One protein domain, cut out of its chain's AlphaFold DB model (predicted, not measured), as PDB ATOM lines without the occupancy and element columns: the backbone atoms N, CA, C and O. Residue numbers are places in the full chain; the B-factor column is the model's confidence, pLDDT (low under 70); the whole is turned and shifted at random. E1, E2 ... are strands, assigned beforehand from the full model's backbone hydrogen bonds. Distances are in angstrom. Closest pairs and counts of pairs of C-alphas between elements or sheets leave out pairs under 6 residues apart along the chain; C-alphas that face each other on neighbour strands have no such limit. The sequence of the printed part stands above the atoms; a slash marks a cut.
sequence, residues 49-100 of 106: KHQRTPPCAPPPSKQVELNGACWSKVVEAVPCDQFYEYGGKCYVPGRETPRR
ATOM      1  N   LYS A  49     -24.390 -48.785 -17.019       72.62
ATOM      2  CA  LYS A  49     -24.688 -47.760 -18.024       72.62
ATOM      3  C   LYS A  49     -24.775 -46.395 -17.327       72.62
ATOM      4  O   LYS A  49     -25.438 -46.272 -16.305       72.62
ATOM      5  N   HIS A  50     -24.105 -45.376 -17.871       73.62
ATOM      6  CA  HIS A  50     -24.020 -44.022 -17.286       73.62
ATOM      7  C   HIS A  50     -23.304 -43.933 -15.924       73.62
ATOM      8  O   HIS A  50     -23.394 -42.920 -15.223       73.62
ATOM      9  N   GLN A  51     -22.564 -44.976 -15.543       78.38
ATOM     10  CA  GLN A  51     -21.674 -44.908 -14.396       78.38
ATOM     11  C   GLN A  51     -20.406 -44.148 -14.762       78.38
ATOM     12  O   GLN A  51     -19.831 -44.344 -15.835       78.38
ATOM     13  N   ARG A  52     -19.956 -43.300 -13.841       79.31
ATOM     14  CA  ARG A  52     -18.748 -42.507 -14.003       79.31
ATOM     15  C   ARG A  52     -17.545 -43.421 -14.198       79.31
ATOM     16  O   ARG A  52     -17.255 -44.268 -13.351       79.31
ATOM     17  N   THR A  53     -16.830 -43.206 -15.294       82.56
ATOM     18  CA  THR A  53     -15.526 -43.822 -15.519       82.56
ATOM     19  C   THR A  53     -14.427 -43.021 -14.820       82.56
ATOM     20  O   THR A  53     -14.601 -41.828 -14.541       82.56
ATOM     21  N   PRO A  54     -13.275 -43.648 -14.552       78.88
ATOM     22  CA  PRO A  54     -12.079 -42.939 -14.119       78.88
ATOM     23  C   PRO A  54     -11.755 -41.772 -15.071       78.88
ATOM     24  O   PRO A  54     -11.907 -41.928 -16.286       78.88
ATOM     25  N   PRO A  55     -11.325 -40.602 -14.562       79.75
ATOM     26  CA  PRO A  55     -10.965 -40.308 -13.174       79.75
ATOM     27  C   PRO A  55     -12.175 -40.073 -12.248       79.75
ATOM     28  O   PRO A  55     -13.083 -39.272 -12.523       79.75
ATOM     29  N   CYS A  56     -12.149 -40.750 -11.099       79.19
ATOM     30  CA  CYS A  56     -13.177 -40.620 -10.074       79.19
ATOM     31  C   CYS A  56     -13.210 -39.223  -9.452       79.19
ATOM     32  O   CYS A  56     -12.278 -38.429  -9.591       79.19
ATOM     33  N   ALA A  57     -14.339 -38.891  -8.825       71.25
ATOM     34  CA  ALA A  57     -14.540 -37.574  -8.245       71.25
ATOM     35  C   ALA A  57     -13.455 -37.273  -7.196       71.25
ATOM     36  O   ALA A  57     -13.167 -38.142  -6.366       71.25
ATOM     37  N   PRO A  58     -12.882 -36.054  -7.202       67.81
ATOM     38  CA  PRO A  58     -12.010 -35.618  -6.122       67.81
ATOM     39  C   PRO A  58     -12.771 -35.630  -4.779       67.81
ATOM     40  O   PRO A  58     -14.006 -35.707  -4.762       67.81
ATOM     41  N   PRO A  59     -12.062 -35.578  -3.636       61.56
ATOM     42  CA  PRO A  59     -12.695 -35.471  -2.321       61.56
ATOM     43  C   PRO A  59     -13.771 -34.367  -2.308       61.56
ATOM     44  O   PRO A  59     -13.571 -33.325  -2.933       61.56
ATOM     45  N   PRO A  60     -14.919 -34.585  -1.636       63.09
ATOM     46  CA  PRO A  60     -15.141 -35.498  -0.505       63.09
ATOM     47  C   PRO A  60     -15.640 -36.908  -0.862       63.09
ATOM     48  O   PRO A  60     -15.824 -37.724   0.037       63.09
ATOM     49  N   SER A  61     -15.858 -37.225  -2.141       64.00
ATOM     50  CA  SER A  61     -16.643 -38.404  -2.544       64.00
ATOM     51  C   SER A  61     -16.008 -39.773  -2.250       64.00
ATOM     52  O   SER A  61     -16.680 -40.777  -2.462       64.00
ATOM     53  N   LYS A  62     -14.745 -39.832  -1.779       71.94
ATOM     54  CA  LYS A  62     -13.980 -41.065  -1.453       71.94
ATOM     55  C   LYS A  62     -14.277 -42.222  -2.422       71.94
ATOM     56  O   LYS A  62     -14.542 -43.349  -2.003       71.94
ATOM     57  N   GLN A  63     -14.285 -41.908  -3.718       82.50
ATOM     58  CA  GLN A  63     -14.591 -42.877  -4.758       82.50
ATOM     59  C   GLN A  63     -13.379 -43.768  -5.009       82.50
ATOM     60  O   GLN A  63     -12.248 -43.288  -5.057       82.50
ATOM     61  N   VAL A  64     -13.630 -45.057  -5.182       84.50
ATOM     62  CA  VAL A  64     -12.646 -46.058  -5.576       84.50
ATOM     63  C   VAL A  64     -12.978 -46.566  -6.970       84.50
ATOM     64  O   VAL A  64     -14.145 -46.646  -7.357       84.50
ATOM     65  N   GLU A  65     -11.946 -46.893  -7.730       87.12
ATOM     66  CA  GLU A  65     -12.105 -47.562  -9.012       87.12
ATOM     67  C   GLU A  65     -12.300 -49.061  -8.768       87.12
ATOM     68  O   GLU A  65     -11.427 -49.716  -8.201       87.12
ATOM     69  N   LEU A  66     -13.448 -49.602  -9.178       83.50
ATOM     70  CA  LEU A  66     -13.718 -51.042  -9.184       83.50
ATOM     71  C   LEU A  66     -14.352 -51.403 -10.531       83.50
ATOM     72  O   LEU A  66     -15.277 -50.730 -10.993       83.50
ATOM     73  N   ASN A  67     -13.837 -52.448 -11.182       82.62
ATOM     74  CA  ASN A  67     -14.308 -52.944 -12.484       82.62
ATOM     75  C   ASN A  67     -14.411 -51.858 -13.579       82.62
ATOM     76  O   ASN A  67     -15.330 -51.852 -14.399       82.62
ATOM     77  N   GLY A  68     -13.458 -50.915 -13.588       81.88
ATOM     78  CA  GLY A  68     -13.392 -49.833 -14.577       81.88
ATOM     79  C   GLY A  68     -14.452 -48.741 -14.399       81.88
ATOM     80  O   GLY A  68     -14.721 -47.988 -15.338       81.88
ATOM     81  N   ALA A  69     -15.063 -48.655 -13.216       85.38
ATOM     82  CA  ALA A  69     -16.028 -47.627 -12.856       85.38
ATOM     83  C   ALA A  69     -15.756 -47.062 -11.460       85.38
ATOM     84  O   ALA A  69     -15.051 -47.664 -10.651       85.38
ATOM     85  N   CYS A  70     -16.327 -45.896 -11.174       86.75
ATOM     86  CA  CYS A  70     -16.196 -45.241  -9.882       86.75
ATOM     87  C   CYS A  70     -17.310 -45.667  -8.924       86.75
ATOM     88  O   CYS A  70     -18.502 -45.611  -9.248       86.75
ATOM     89  N   TRP A  71     -16.905 -46.038  -7.714       85.38
ATOM     90  CA  TRP A  71     -17.770 -46.517  -6.642       85.38
ATOM     91  C   TRP A  71     -17.501 -45.728  -5.378       85.38
ATOM     92  O   TRP A  71     -16.349 -45.551  -4.996       85.38
ATOM     93  N   SER A  72     -18.543 -45.264  -4.700       85.75
ATOM     94  CA  SER A  72     -18.377 -44.581  -3.415       85.75
ATOM     95  C   SER A  72     -18.640 -45.587  -2.306       85.75
ATOM     96  O   SER A  72     -19.676 -46.248  -2.305       85.75
ATOM     97  N   LYS A  73     -17.692 -45.731  -1.380       84.19
ATOM     98  CA  LYS A  73     -17.861 -46.630  -0.237       84.19
ATOM     99  C   LYS A  73     -18.880 -46.036   0.734       84.19
ATOM    100  O   LYS A  73     -18.689 -44.916   1.211       84.19
ATOM    101  N   VAL A  74     -19.888 -46.819   1.085       79.06
ATOM    102  CA  VAL A  74     -20.829 -46.515   2.162       79.06
ATOM    103  C   VAL A  74     -20.339 -47.227   3.424       79.06
ATOM    104  O   VAL A  74     -19.933 -48.388   3.386       79.06
ATOM    105  N   VAL A  75     -20.294 -46.512   4.549       70.38
ATOM    106  CA  VAL A  75     -19.905 -47.071   5.859       70.38
ATOM    107  C   VAL A  75     -21.153 -47.606   6.564       70.38
ATOM    108  O   VAL A  75     -21.409 -47.283   7.716       70.38
ATOM    109  N   GLU A  76     -21.969 -48.366   5.843       65.00
ATOM    110  CA  GLU A  76     -23.135 -49.034   6.411       65.00
ATOM    111  C   GLU A  76     -22.810 -50.514   6.613       65.00
ATOM    112  O   GLU A  76     -21.999 -51.092   5.879       65.00
ATOM    113  N   ALA A  77     -23.356 -51.090   7.681       60.22
ATOM    114  CA  ALA A  77     -23.159 -52.489   8.018       60.22
ATOM    115  C   ALA A  77     -24.075 -53.363   7.151       60.22
ATOM    116  O   ALA A  77     -25.218 -53.007   6.899       60.22
ATOM    117  N   VAL A  78     -23.552 -54.510   6.717       59.44
ATOM    118  CA  VAL A  78     -24.280 -55.560   5.986       59.44
ATOM    119  C   VAL A  78     -25.552 -55.925   6.773       59.44
ATOM    120  O   VAL A  78     -25.445 -56.086   7.994       59.44
ATOM    121  N   PRO A  79     -26.732 -56.079   6.143       67.25
ATOM    122  CA  PRO A  79     -27.011 -56.258   4.710       67.25
ATOM    123  C   PRO A  79     -26.982 -54.977   3.861       67.25
ATOM    124  O   PRO A  79     -27.546 -53.951   4.212       67.25
ATOM    125  N   CYS A  80     -26.340 -55.056   2.693       72.12
ATOM    126  CA  CYS A  80     -26.365 -54.002   1.679       72.12
ATOM    127  C   CYS A  80     -27.674 -54.097   0.863       72.12
ATOM    128  O   CYS A  80     -27.631 -54.458  -0.308       72.12
ATOM    129  N   ASP A  81     -28.838 -53.836   1.475       70.31
ATOM    130  CA  ASP A  81     -30.168 -54.070   0.866       70.31
ATOM    131  C   ASP A  81     -30.374 -53.401  -0.501       70.31
ATOM    132  O   ASP A  81     -31.012 -53.975  -1.371       70.31
ATOM    133  N   GLN A  82     -29.864 -52.184  -0.700       71.81
ATOM    134  CA  GLN A  82     -30.002 -51.421  -1.955       71.81
ATOM    135  C   GLN A  82     -28.641 -51.076  -2.576       71.81
ATOM    136  O   GLN A  82     -28.540 -50.236  -3.472       71.81
ATOM    137  N   PHE A  83     -27.570 -51.677  -2.060       79.62
ATOM    138  CA  PHE A  83     -26.201 -51.316  -2.400       79.62
ATOM    139  C   PHE A  83     -25.415 -52.529  -2.873       79.62
ATOM    140  O   PHE A  83     -25.769 -53.675  -2.610       79.62
ATOM    141  N   TYR A  84     -24.299 -52.261  -3.542       80.12
ATOM    142  CA  TYR A  84     -23.436 -53.320  -4.029       80.12
ATOM    143  C   TYR A  84     -22.440 -53.725  -2.945       80.12
ATOM    144  O   TYR A  84     -21.698 -52.888  -2.431       80.12
ATOM    145  N   GLU A  85     -22.405 -55.001  -2.594       80.12
ATOM    146  CA  GLU A  85     -21.450 -55.563  -1.654       80.12
ATOM    147  C   GLU A  85     -20.147 -55.941  -2.368       80.12
ATOM    148  O   GLU A  85     -20.134 -56.558  -3.438       80.12
ATOM    149  N   TYR A  86     -19.023 -55.548  -1.775       79.44
ATOM    150  CA  TYR A  86     -17.707 -55.982  -2.217       79.44
ATOM    151  C   TYR A  86     -16.752 -56.090  -1.030       79.44
ATOM    152  O   TYR A  86     -16.365 -55.090  -0.419       79.44
ATOM    153  N   GLY A  87     -16.371 -57.321  -0.685       77.75
ATOM    154  CA  GLY A  87     -15.448 -57.589   0.418       77.75
ATOM    155  C   GLY A  87     -15.998 -57.141   1.777       77.75
ATOM    156  O   GLY A  87     -15.253 -56.554   2.569       77.75
ATOM    157  N   GLY A  88     -17.298 -57.356   2.023       77.44
ATOM    158  CA  GLY A  88     -17.962 -57.017   3.287       77.44
ATOM    159  C   GLY A  88     -18.216 -55.519   3.493       77.44
ATOM    160  O   GLY A  88     -18.348 -55.063   4.629       77.44
ATOM    161  N   LYS A  89     -18.224 -54.729   2.414       82.00
ATOM    162  CA  LYS A  89     -18.508 -53.286   2.423       82.00
ATOM    163  C   LYS A  89     -19.544 -52.964   1.357       82.00
ATOM    164  O   LYS A  89     -19.488 -53.534   0.270       82.00
ATOM    165  N   CYS A  90     -20.417 -52.009   1.648       83.25
ATOM    166  CA  CYS A  90     -21.403 -51.522   0.693       83.25
ATOM    167  C   CYS A  90     -20.823 -50.395  -0.178       83.25
ATOM    168  O   CYS A  90     -20.081 -49.526   0.296       83.25
ATOM    169  N   TYR A  91     -21.184 -50.394  -1.454       83.31
ATOM    170  CA  TYR A  91     -20.747 -49.436  -2.458       83.31
ATOM    171  C   TYR A  91     -21.934 -48.919  -3.264       83.31
ATOM    172  O   TYR A  91     -22.824 -49.672  -3.657       83.31
ATOM    173  N   VAL A  92     -21.903 -47.621  -3.564       82.69
ATOM    174  CA  VAL A  92     -22.846 -46.975  -4.481       82.69
ATOM    175  C   VAL A  92     -22.157 -46.622  -5.794       82.69
ATOM    176  O   VAL A  92     -21.037 -46.091  -5.772       82.69
ATOM    177  N   PRO A  93     -22.800 -46.869  -6.945       80.56
ATOM    178  CA  PRO A  93     -22.250 -46.458  -8.222       80.56
ATOM    179  C   PRO A  93     -22.209 -44.929  -8.295       80.56
ATOM    180  O   PRO A  93     -23.213 -44.240  -8.114       80.56
ATOM    181  N   GLY A  94     -21.028 -44.374  -8.568       79.06
ATOM    182  CA  GLY A  94     -20.897 -42.955  -8.855       79.06
ATOM    183  C   GLY A  94     -21.547 -42.658 -10.199       79.06
ATOM    184  O   GLY A  94     -21.046 -43.092 -11.235       79.06
ATOM    185  N   ARG A  95     -22.650 -41.913 -10.206       73.00
ATOM    186  CA  ARG A  95     -23.228 -41.406 -11.454       73.00
ATOM    187  C   ARG A  95     -22.296 -40.387 -12.087       73.00
ATOM    188  O   ARG A  95     -21.720 -39.540 -11.398       73.00
ATOM    189  N   GLU A  96     -22.160 -40.466 -13.405       68.38
ATOM    190  CA  GLU A  96     -21.563 -39.372 -14.152       68.38
ATOM    191  C   GLU A  96     -22.506 -38.171 -14.052       68.38
ATOM    192  O   GLU A  96     -23.650 -38.222 -14.500       68.38
ATOM    193  N   THR A  97     -22.058 -37.096 -13.406       64.19
ATOM    194  CA  THR A  97     -22.764 -35.827 -13.508       64.19
ATOM    195  C   THR A  97     -22.425 -35.232 -14.871       64.19
ATOM    196  O   THR A  97     -21.239 -35.016 -15.146       64.19
ATOM    197  N   PRO A  98     -23.415 -34.961 -15.742       58.44
ATOM    198  CA  PRO A  98     -23.139 -34.252 -16.979       58.44
ATOM    199  C   PRO A  98     -22.488 -32.921 -16.608       58.44
ATOM    200  O   PRO A  98     -23.010 -32.162 -15.783       58.44
ATOM    201  N   ARG A  99     -21.296 -32.657 -17.156       58.84
ATOM    202  CA  ARG A  99     -20.646 -31.359 -16.964       58.84
ATOM    203  C   ARG A  99     -21.611 -30.302 -17.489       58.84
ATOM    204  O   ARG A  99     -22.115 -30.443 -18.602       58.84
ATOM    205  N   ARG A 100     -21.876 -29.249 -16.703       58.72
ATOM    206  CA  ARG A 100     -22.616 -28.100 -17.240       58.72
ATOM    207  C   ARG A 100     -21.850 -27.590 -18.465       58.72
ATOM    208  O   ARG A 100     -20.622 -27.507 -18.384       58.72
TER     209      ARG A 100
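AT A GLANCE: This is residues 49 to 100 of the 106 residues of an uncharacterized protein of Melittangium boletus DSM 14713 (UniProt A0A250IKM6). With little regular structure, this is a small twisted sheet, E1, E2 and E3, between long loops, with the loop of residues 75 to 89 at one end of the long axis and the tail to Arg 100 at the other. The printed part has 52 residues, 14 of them in three named strands, all strand, with no named helix; the order E1, E2, E3 is a meander, each strand the antiparallel neighbour of the one before. It is compact, radius of gyration of the C-alphas 11.2 A, and only just elongated, spanning 35 by 23 by 18 A.

IN THESE COORDINATES: Find C-alpha 69 at (-16.028, -47.627, -12.856); from there E2, residues 69 to 74, runs 15.8 A. E1, residues 63 to 66, spans 9.3 A from (-14.591, -42.877, -4.758). E3, residues 90 to 93, spans 10.3 A and ends at (-22.250, -46.458, -8.222).

HOW THE PARTS SIT: Look at the hairpin E1 and E2, at 125 degrees: N 64 and O 71 are 2.8 A apart, within hydrogen-bond range. In the hairpin E2 and E3, at 140 degrees, N 92 and O 72 are 2.9 A apart, also within range. The sheet is only just strongly twisted, with C-alphas up to 4.5 A off its best plane. Residues 84 to 85 pair antiparallel with residues 90 to 91 of E3.

THE WHOLE: The C-alphas farthest apart, of Val 78 and Arg 100, are 36.0 A apart. The printed part has no cut; the link E2 to E3 is long. Look for pLDDT under 70 at residues 58 to 61, 76 to 79 and 96 to 100.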